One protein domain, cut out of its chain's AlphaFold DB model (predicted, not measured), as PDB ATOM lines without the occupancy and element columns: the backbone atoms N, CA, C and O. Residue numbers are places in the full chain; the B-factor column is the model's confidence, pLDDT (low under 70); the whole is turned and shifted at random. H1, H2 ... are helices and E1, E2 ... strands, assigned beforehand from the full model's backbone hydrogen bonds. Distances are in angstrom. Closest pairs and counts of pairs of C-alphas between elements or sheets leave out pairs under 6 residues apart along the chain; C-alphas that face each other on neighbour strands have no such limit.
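This is residues 11 to 18 and 96 to 162 of the 169 residues of an uncharacterized protein of Pseudoxanthomonas sp. OG2 (UniProt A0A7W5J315). A three-stranded antiparallel sheet, E3 E4 E5, stands next to a two-stranded hairpin, E1 E2, near Ala 143 of its edge strand E5; H2 and H3 lead from the end of E5 back to the hairpin, where H3 packs on E1. H1 grazes the larger sheet beside E5. The 75 printed residues hold three named helices and five named strands in the order H1 E1 E2 E3 E4 E5 H2 H3, class mixed. The whole is compact, with a radius of gyration of the C-alphas of 11.3 A, and rounded, spanning 25 by 25 by 24 A.

Residues 11 to 12 pair antiparallel with residues 99 to 100 of E1, residues 99 to 104. H1, residues 14 to 17, only grazes the sheet of E3, E4 and E5, residues 124 to 127, 130 to 134 and 142 to 146; its closest C-alphas to E5 are those of Ala 17 and Tyr 144, 5.3 A. E1 and E2, residues 107 to 112, form a hairpin, with N 102 and O 109 3.0 A apart. The closest C-alphas of E2 and E5 are those of Phe 110 and Ala 143, 6.7 A. E3 E4 E5 is a meander, each strand the antiparallel neighbour of the one before: N 125 and O 132 are 2.9 A apart, N 133 and O 143 2.8 A. H2, residues 147 to 150, only grazes this sheet. H2 and H3, residues 153 to 160, are close but not clearly touching: C-alphas 150 and 156, the closest, are 6.7 A apart. The closest C-alphas of H3 and E1 are those of Leu 158 and Val 103, 6.6 A. In H3 every O i to N i+4 pair is within hydrogen-bond range; H1 and H2 are too short for one.

H1 begins at C-alpha 14 (-7.680, 13.793, 22.811). E1 measures 15.8 A, E2 16.7 A, E4 13.3 A, E5 13.1 A and H3 10.3 A, which ends at C-alpha 160 (15.313, 16.320, 19.278).

Residues 19 to 95 are not printed; C-alphas 18 and 96 are 8.9 A apart across the cut. The link from E2 to E3 is long. Residues 14 to 18, 96 to 97, 112 to 116, 122 and 137 to 140 have pLDDT under 70.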
ATOM      1  N   GLY A  11       1.437   9.299  21.863       77.06
ATOM      2  CA  GLY A  11       0.012   9.569  21.954       77.06
ATOM      3  C   GLY A  11      -0.293  10.575  23.062       77.06
ATOM      4  O   GLY A  11       0.088  10.378  24.213       77.06
ATOM      5  N   PHE A  12      -1.039  11.618  22.727       74.38
ATOM      6  CA  PHE A  12      -1.680  12.526  23.666       74.38
ATOM      7  C   PHE A  12      -3.160  12.211  23.683       74.38
ATOM      8  O   PHE A  12      -3.806  12.118  22.632       74.38
ATOM      9  N   ARG A  13      -3.715  12.108  24.892       72.94
ATOM     10  CA  ARG A  13      -5.157  11.974  25.044       72.94
ATOM     11  C   ARG A  13      -5.838  13.115  24.305       72.94
ATOM     12  O   ARG A  13      -5.465  14.280  24.456       72.94
ATOM     13  N   ARG A  14      -6.874  12.792  23.536       67.38
ATOM     14  CA  ARG A  14      -7.680  13.793  22.811       67.38
ATOM     15  C   ARG A  14      -8.142  14.954  23.708       67.38
ATOM     16  O   ARG A  14      -8.223  16.097  23.263       67.38
ATOM     17  N   ASP A  15      -8.429  14.636  24.973       65.81
ATOM     18  CA  ASP A  15      -8.942  15.566  25.975       65.81
ATOM     19  C   ASP A  15      -7.865  16.595  26.360       65.81
ATOM     20  O   ASP A  15      -8.181  17.703  26.765       65.81
ATOM     21  N   ASP A  16      -6.589  16.278  26.162       63.94
ATOM     22  CA  ASP A  16      -5.477  17.167  26.488       63.94
ATOM     23  C   ASP A  16      -5.082  18.061  25.305       63.94
ATOM     24  O   ASP A  16      -4.640  19.196  25.495       63.94
ATOM     25  N   ALA A  17      -5.282  17.572  24.078       56.50
ATOM     26  CA  ALA A  17      -4.917  18.272  22.850       56.50
ATOM     27  C   ALA A  17      -6.029  19.196  22.314       56.50
ATOM     28  O   ALA A  17      -5.732  20.231  21.724       56.50
ATOM     29  N   TYR A  18      -7.312  18.868  22.514       62.12
ATOM     30  CA  TYR A  18      -8.415  19.522  21.788       62.12
ATOM     31  C   TYR A  18      -9.606  19.960  22.656       62.12
ATOM     32  O   TYR A  18     -10.750  20.014  22.191       62.12
ATOM     33  N   MET A  96     -13.313  11.607  18.895       62.75
ATOM     34  CA  MET A  96     -11.993  12.069  18.457       62.75
ATOM     35  C   MET A  96     -10.937  11.035  18.870       62.75
ATOM     36  O   MET A  96     -10.922  10.679  20.054       62.75
ATOM     37  N   PRO A  97     -10.092  10.542  17.950       67.50
ATOM     38  CA  PRO A  97      -8.962   9.697  18.311       67.50
ATOM     39  C   PRO A  97      -7.944  10.485  19.134       67.50
ATOM     40  O   PRO A  97      -7.897  11.717  19.060       67.50
ATOM     41  N   ASP A  98      -7.092   9.771  19.861       74.94
ATOM     42  CA  ASP A  98      -5.913  10.376  20.470       74.94
ATOM     43  C   ASP A  98      -5.018  10.993  19.390       74.94
ATOM     44  O   ASP A  98      -4.819  10.425  18.305       74.94
ATOM     45  N   LEU A  99      -4.505  12.186  19.692       75.06
ATOM     46  CA  LEU A  99      -3.523  12.844  18.846       75.06
ATOM     47  C   LEU A  99      -2.234  12.048  18.985       75.06
ATOM     48  O   LEU A  99      -1.787  11.828  20.104       75.06
ATOM     49  N   ARG A 100      -1.601  11.653  17.887       81.44
ATOM     50  CA  ARG A 100      -0.258  11.085  17.961       81.44
ATOM     51  C   ARG A 100       0.747  11.947  17.218       81.44
ATOM     52  O   ARG A 100       0.441  12.453  16.134       81.44
ATOM     53  N   LEU A 101       1.909  12.109  17.839       83.44
ATOM     54  CA  LEU A 101       3.104  12.715  17.276       83.44
ATOM     55  C   LEU A 101       4.123  11.617  17.007       83.44
ATOM     56  O   LEU A 101       4.385  10.789  17.871       83.44
ATOM     57  N   SER A 102       4.722  11.641  15.833       84.25
ATOM     58  CA  SER A 102       5.828  10.765  15.453       84.25
ATOM     59  C   SER A 102       6.827  11.579  14.651       84.25
ATOM     60  O   SER A 102       6.463  12.573  14.029       84.25
ATOM     61  N   VAL A 103       8.095  11.190  14.672       82.00
ATOM     62  CA  VAL A 103       9.098  11.748  13.766       82.00
ATOM     63  C   VAL A 103       9.547  10.617  12.865       82.00
ATOM     64  O   VAL A 103      10.136   9.647  13.330       82.00
ATOM     65  N   GLU A 104       9.244  10.733  11.578       78.50
ATOM     66  CA  GLU A 104       9.610   9.744  10.570       78.50
ATOM     67  C   GLU A 104      10.572  10.394   9.583       78.50
ATOM     68  O   GLU A 104      10.269  11.439   9.007       78.50
ATOM     69  N   ALA A 105      11.758   9.799   9.419       75.62
ATOM     70  CA  ALA A 105      12.826  10.334   8.569       75.62
ATOM     71  C   ALA A 105      13.157  11.822   8.844       75.62
ATOM     72  O   ALA A 105      13.415  12.591   7.923       75.62
ATOM     73  N   GLY A 106      13.128  12.237  10.118       74.38
ATOM     74  CA  GLY A 106      13.405  13.616  10.537       74.38
ATOM     75  C   GLY A 106      12.230  14.588  10.381       74.38
ATOM     76  O   GLY A 106      12.336  15.731  10.821       74.38
ATOM     77  N   VAL A 107      11.095  14.148   9.827       79.31
ATOM     78  CA  VAL A 107       9.884  14.963   9.659       79.31
ATOM     79  C   VAL A 107       8.909  14.683  10.795       79.31
ATOM     80  O   VAL A 107       8.469  13.549  10.987       79.31
ATOM     81  N   LEU A 108       8.531  15.725  11.536       83.31
ATOM     82  CA  LEU A 108       7.490  15.615  12.552       83.31
ATOM     83  C   LEU A 108       6.131  15.425  11.874       83.31
ATOM     84  O   LEU A 108       5.707  16.237  11.058       83.31
ATOM     85  N   ARG A 109       5.429  14.356  12.231       84.19
ATOM     86  CA  ARG A 109       4.081  14.024  11.782       84.19
ATOM     87  C   ARG A 109       3.115  14.101  12.955       84.19
ATOM     88  O   ARG A 109       3.394  13.592  14.038       84.19
ATOM     89  N   PHE A 110       1.962  14.726  12.744       82.00
ATOM     90  CA  PHE A 110       0.900  14.818  13.740       82.00
ATOM     91  C   PHE A 110      -0.453  14.454  13.150       82.00
ATOM     92  O   PHE A 110      -0.745  14.729  11.989       82.00
ATOM     93  N   GLY A 111      -1.323  13.863  13.960       74.19
ATOM     94  CA  GLY A 111      -2.712  13.670  13.571       74.19
ATOM     95  C   GLY A 111      -3.436  12.657  14.439       74.19
ATOM     96  O   GLY A 111      -2.943  12.282  15.501       74.19
ATOM     97  N   ALA A 112      -4.638  12.272  14.027       67.69
ATOM     98  CA  ALA A 112      -5.550  11.498  14.856       67.69
ATOM     99  C   ALA A 112      -5.599  10.034  14.398       67.69
ATOM    100  O   ALA A 112      -6.076   9.733  13.301       67.69
ATOM    101  N   GLY A 113      -5.133   9.123  15.258       61.94
ATOM    102  CA  GLY A 113      -5.066   7.692  14.947       61.94
ATOM    103  C   GLY A 113      -4.129   7.345  13.773       61.94
ATOM    104  O   GLY A 113      -3.400   8.205  13.286       61.94
ATOM    105  N   PRO A 114      -4.129   6.084  13.299       61.28
ATOM    106  CA  PRO A 114      -3.181   5.615  12.282       61.28
ATOM    107  C   PRO A 114      -3.412   6.209  10.882       61.28
ATOM    108  O   PRO A 114      -2.496   6.210  10.067       61.28
ATOM    109  N   ASN A 115      -4.611   6.730  10.604       58.34
ATOM    110  CA  ASN A 115      -5.060   7.008   9.235       58.34
ATOM    111  C   ASN A 115      -4.955   8.481   8.814       58.34
ATOM    112  O   ASN A 115      -5.070   8.782   7.629       58.34
ATOM    113  N   VAL A 116      -4.773   9.412   9.754       63.16
ATOM    114  CA  VAL A 116      -4.720  10.850   9.453       63.16
ATOM    115  C   VAL A 116      -3.417  11.410   9.999       63.16
ATOM    116  O   VAL A 116      -3.293  11.595  11.208       63.16
ATOM    117  N   ARG A 117      -2.453  11.682   9.113       75.19
ATOM    118  CA  ARG A 117      -1.132  12.237   9.438       75.19
ATOM    119  C   ARG A 117      -0.842  13.461   8.582       75.19
ATOM    120  O   ARG A 117      -0.993  13.409   7.366       75.19
ATOM    121  N   TYR A 118      -0.409  14.531   9.231       74.81
ATOM    122  CA  TYR A 118       0.062  15.766   8.619       74.81
ATOM    123  C   TYR A 118       1.525  15.953   8.955       74.81
ATOM    124  O   TYR A 118       1.932  15.702  10.087       74.81
ATOM    125  N   GLU A 119       2.304  16.410   7.991       82.06
ATOM    126  CA  GLU A 119       3.700  16.757   8.218       82.06
ATOM    127  C   GLU A 119       3.771  18.183   8.759       82.06
ATOM    128  O   GLU A 119       3.289  19.119   8.129       82.06
ATOM    129  N   ALA A 120       4.354  18.349   9.942       78.12
ATOM    130  CA  ALA A 120       4.671  19.647  10.505       78.12
ATOM    131  C   ALA A 120       5.845  20.251   9.734       78.12
ATOM    132  O   ALA A 120       7.007  19.936   9.989       78.12
ATOM    133  N   ARG A 121       5.515  21.118   8.779       71.38
ATOM    134  CA  ARG A 121       6.460  21.906   7.980       71.38
ATOM    135  C   ARG A 121       6.360  23.407   8.288       71.38
ATOM    136  O   ARG A 121       6.924  24.219   7.563       71.38
ATOM    137  N   GLY A 122       5.571  23.793   9.294       62.72
ATOM    138  CA  GLY A 122       5.304  25.183   9.661       62.72
ATOM    139  C   GLY A 122       5.896  25.604  11.007       62.72
ATOM    140  O   GLY A 122       6.576  24.842  11.691       62.72
ATOM    141  N   ASP A 123       5.578  26.840  11.399       74.38
ATOM    142  CA  ASP A 123       6.023  27.453  12.653       74.38
ATOM    143  C   ASP A 123       5.510  26.700  13.892       74.38
ATOM    144  O   ASP A 123       4.370  26.228  13.931       74.38
ATOM    145  N   VAL A 124       6.309  26.685  14.962       81.94
ATOM    146  CA  VAL A 124       5.820  26.367  16.311       81.94
ATOM    147  C   VAL A 124       5.485  27.663  17.028       81.94
ATOM    148  O   VAL A 124       6.366  28.463  17.338       81.94
ATOM    149  N   VAL A 125       4.210  27.861  17.349       81.25
ATOM    150  CA  VAL A 125       3.756  29.065  18.048       81.25
ATOM    151  C   VAL A 125       3.524  28.746  19.517       81.25
ATOM    152  O   VAL A 125       2.648  27.950  19.866       81.25
ATOM    153  N   ARG A 126       4.284  29.398  20.400       82.75
ATOM    154  CA  ARG A 126       4.069  29.311  21.847       82.75
ATOM    155  C   ARG A 126       2.859  30.147  22.256       82.75
ATOM    156  O   ARG A 126       2.756  31.319  21.910       82.75
ATOM    157  N   VAL A 127       1.979  29.548  23.049       78.50
ATOM    158  CA  VAL A 127       0.822  30.203  23.668       78.50
ATOM    159  C   VAL A 127       0.788  29.894  25.165       78.50
ATOM    160  O   VAL A 127       1.585  29.110  25.676       78.50
ATOM    161  N   ALA A 128      -0.125  30.522  25.905       77.31
ATOM    162  CA  ALA A 128      -0.261  30.263  27.334       77.31
ATOM    163  C   ALA A 128      -0.670  28.797  27.601       77.31
ATOM    164  O   ALA A 128      -1.801  28.390  27.307       77.31
ATOM    165  N   GLY A 129       0.246  28.026  28.195       78.69
ATOM    166  CA  GLY A 129       0.039  26.637  28.611       78.69
ATOM    167  C   GLY A 129       0.376  25.574  27.559       78.69
ATOM    168  O   GLY A 129       0.088  24.399  27.801       78.69
ATOM    169  N   GLY A 130       0.952  25.949  26.411       84.50
ATOM    170  CA  GLY A 130       1.362  24.989  25.386       84.50
ATOM    171  C   GLY A 130       1.846  25.614  24.081       84.50
ATOM    172  O   GLY A 130       2.156  26.805  23.996       84.50
ATOM    173  N   ARG A 131       1.925  24.786  23.040       86.56
ATOM    174  CA  ARG A 131       2.407  25.160  21.705       86.56
ATOM    175  C   ARG A 131       1.468  24.644  20.624       86.56
ATOM    176  O   ARG A 131       0.962  23.530  20.727       86.56
ATOM    177  N   PHE A 132       1.276  25.445  19.583       83.38
ATOM    178  CA  PHE A 132       0.673  24.999  18.332       83.38
ATOM    179  C   PHE A 132       1.768  24.613  17.345       83.38
ATOM    180  O   PHE A 132       2.690  25.395  17.121       83.38
ATOM    181  N   ILE A 133       1.643  23.428  16.761       84.25
ATOM    182  CA  ILE A 133       2.514  22.900  15.712       84.25
ATOM    183  C   ILE A 133       1.694  22.880  14.428       84.25
ATOM    184  O   ILE A 133       0.640  22.242  14.400       84.25
ATOM    185  N   TYR A 134       2.143  23.588  13.395       79.81
ATOM    186  CA  TYR A 134       1.394  23.738  12.151       79.81
ATOM    187  C   TYR A 134       1.948  22.866  11.021       79.81
ATOM    188  O   TYR A 134       3.153  22.666  10.897       79.81
ATOM    189  N   GLU A 135       1.047  22.390  10.161       79.69
ATOM    190  CA  GLU A 135       1.376  21.695   8.914       79.69
ATOM    191  C   GLU A 135       2.141  22.625   7.963       79.69
ATOM    192  O   GLU A 135       3.224  22.288   7.508       79.69
ATOM    193  N   GLN A 136       1.611  23.824   7.703       72.38
ATOM    194  CA  GLN A 136       2.253  24.841   6.872       72.38
ATOM    195  C   GLN A 136       1.706  26.233   7.219       72.38
ATOM    196  O   GLN A 136       0.490  26.456   7.182       72.38
ATOM    197  N   GLY A 137       2.600  27.175   7.540       68.69
ATOM    198  CA  GLY A 137       2.241  28.531   7.982       68.69
ATOM    199  C   GLY A 137       1.355  28.561   9.239       68.69
ATOM    200  O   GLY A 137       1.025  27.535   9.818       68.69
ATOM    201  N   GLN A 138       0.917  29.745   9.669       65.69
ATOM    202  CA  GLN A 138       0.134  29.903  10.914       65.69
ATOM    203  C   GLN A 138      -1.387  29.758  10.723       65.69
ATOM    204  O   GLN A 138      -2.168  29.873  11.669       65.69
ATOM    205  N   SER A 139      -1.838  29.541   9.486       62.19
ATOM    206  CA  SER A 139      -3.257  29.447   9.122       62.19
ATOM    207  C   SER A 139      -3.708  28.030   8.747       62.19
ATOM    208  O   SER A 139      -4.916  27.823   8.581       62.19
ATOM    209  N   GLY A 140      -2.767  27.085   8.639       64.94
ATOM    210  CA  GLY A 140      -2.989  25.697   8.233       64.94
ATOM    211  C   GLY A 140      -3.522  24.774   9.337       64.94
ATOM    212  O   GLY A 140      -3.944  25.209  10.417       64.94
ATOM    213  N   ARG A 141      -3.520  23.464   9.052       74.06
ATOM    214  CA  ARG A 141      -3.855  22.418  10.035       74.06
ATOM    215  C   ARG A 141      -2.820  22.443  11.157       74.06
ATOM    216  O   ARG A 141      -1.657  22.749  10.912       74.06
ATOM    217  N   HIS A 142      -3.243  22.155  12.385       79.25
ATOM    218  CA  HIS A 142      -2.358  22.224  13.544       79.25
ATOM    219  C   HIS A 142      -2.696  21.196  14.624       79.25
ATOM    220  O   HIS A 142      -3.843  20.755  14.764       79.25
ATOM    221  N   ALA A 143      -1.685  20.879  15.425       79.56
ATOM    222  CA  ALA A 143      -1.798  20.172  16.690       79.56
ATOM    223  C   ALA A 143      -1.481  21.122  17.847       79.56
ATOM    224  O   ALA A 143      -0.568  21.941  17.750       79.56
ATOM    225  N   TYR A 144      -2.218  21.004  18.948       79.88
ATOM    226  CA  TYR A 144      -1.863  21.659  20.202       79.88
ATOM    227  C   TYR A 144      -1.187  20.655  21.131       79.88
ATOM    228  O   TYR A 144      -1.729  19.580  21.387       79.88
ATOM    229  N   VAL A 145      -0.026  21.032  21.659       80.81
ATOM    230  CA  VAL A 145       0.733  20.246  22.632       80.81
ATOM    231  C   VAL A 145       0.825  21.042  23.937       80.81
ATOM    232  O   VAL A 145       1.441  22.114  23.950       80.81
ATOM    233  N   PRO A 146       0.225  20.561  25.043       81.44
ATOM    234  CA  PRO A 146       0.336  21.203  26.351       81.44
ATOM    235  C   PRO A 146       1.787  21.303  26.829       81.44
ATOM    236  O   PRO A 146       2.580  20.403  26.569       81.44
ATOM    237  N   ASP A 147       2.124  22.328  27.614       84.62
ATOM    238  CA  ASP A 147       3.490  22.517  28.130       84.62
ATOM    239  C   ASP A 147       3.982  21.317  28.954       84.62
ATOM    240  O   ASP A 147       5.131  20.912  28.813       84.62
ATOM    241  N   ARG A 148       3.109  20.703  29.766       83.81
ATOM    242  CA  ARG A 148       3.451  19.496  30.540       83.81
ATOM    243  C   ARG A 148       3.922  18.355  29.632       83.81
ATOM    244  O   ARG A 148       4.942  17.747  29.906       83.81
ATOM    245  N   CYS A 149       3.220  18.160  28.519       82.25
ATOM    246  CA  CYS A 149       3.464  17.110  27.543       82.25
ATOM    247  C   CYS A 149       4.656  17.442  26.645       82.25
ATOM    248  O   CYS A 149       5.431  16.563  26.290       82.25
ATOM    249  N   TRP A 150       4.827  18.721  26.302       84.12
ATOM    250  CA  TRP A 150       5.993  19.208  25.574       84.12
ATOM    251  C   TRP A 150       7.269  18.982  26.382       84.12
ATOM    252  O   TRP A 150       8.257  18.513  25.834       84.12
ATOM    253  N   ASN A 151       7.245  19.284  27.680       85.00
ATOM    254  CA  ASN A 151       8.404  19.174  28.566       85.00
ATOM    255  C   ASN A 151       8.669  17.739  29.058       85.00
ATOM    256  O   ASN A 151       9.647  17.520  29.771       85.00
ATOM    257  N   GLU A 152       7.827  16.762  28.709       87.50
ATOM    258  CA  GLU A 152       8.090  15.364  29.040       87.50
ATOM    259  C   GLU A 152       9.375  14.880  28.345       87.50
ATOM    260  O   GLU A 152       9.546  15.113  27.144       87.50
ATOM    261  N   PRO A 153      10.266  14.154  29.050       85.19
ATOM    262  CA  PRO A 153      11.544  13.714  28.487       85.19
ATOM    263  C   PRO A 153      11.406  12.900  27.198       85.19
ATOM    264  O   PRO A 153      12.225  13.036  26.295       85.19
ATOM    265  N   ARG A 154      10.349  12.084  27.085       83.88
ATOM    266  CA  ARG A 154      10.060  11.306  25.871       83.88
ATOM    267  C   ARG A 154       9.721  12.209  24.688       83.88
ATOM    268  O   ARG A 154      10.256  12.007  23.605       83.88
ATOM    269  N   THR A 155       8.890  13.224  24.908       83.56
ATOM    270  CA  THR A 155       8.525  14.207  23.879       83.56
ATOM    271  C   THR A 155       9.724  15.035  23.457       83.56
ATOM    272  O   THR A 155       9.942  15.209  22.265       83.56
ATOM    273  N   GLN A 156      10.547  15.480  24.405       85.56
ATOM    274  CA  GLN A 156      11.795  16.175  24.092       85.56
ATOM    275  C   GLN A 156      12.761  15.291  23.296       85.56
ATOM    276  O   GLN A 156      13.336  15.760  22.321       85.56
ATOM    277  N   ALA A 157      12.901  14.010  23.654       84.44
ATOM    278  CA  ALA A 157      13.735  13.067  22.914       84.44
ATOM    279  C   ALA A 157      13.222  12.841  21.482       84.44
ATOM    280  O   ALA A 157      14.015  12.848  20.544       84.44
ATOM    281  N   LEU A 158      11.904  12.713  21.301       84.06
ATOM    282  CA  LEU A 158      11.292  12.626  19.976       84.06
ATOM    283  C   LEU A 158      11.572  13.894  19.158       84.06
ATOM    284  O   LEU A 158      12.076  13.822  18.042       84.06
ATOM    285  N   LEU A 159      11.292  15.066  19.727       82.56
ATOM    286  CA  LEU A 159      11.466  16.353  19.056       82.56
ATOM    287  C   LEU A 159      12.937  16.700  18.798       82.56
ATOM    288  O   LEU A 159      13.214  17.440  17.863       82.56
ATOM    289  N   ALA A 160      13.886  16.151  19.557       81.81
ATOM    290  CA  ALA A 160      15.313  16.320  19.278       81.81
ATOM    291  C   ALA A 160      15.725  15.713  17.926       81.81
ATOM    292  O   ALA A 160      16.718  16.136  17.340       81.81
ATOM    293  N   THR A 161      14.957  14.745  17.415       79.94
ATOM    294  CA  THR A 161      15.176  14.138  16.090       79.94
ATOM    295  C   THR A 161      14.459  14.872  14.959       79.94
ATOM    296  O   THR A 161      14.677  14.568  13.786       79.94
ATOM    297  N   TRP A 162      13.609  15.845  15.291       81.94
ATOM    298  CA  TRP A 162      12.881  16.630  14.309       81.94
ATOM    299  C   TRP A 162      13.794  17.678  13.666       81.94
ATOM    300  O   TRP A 162      14.355  18.543  14.335       81.94
TER     301      TRP A 162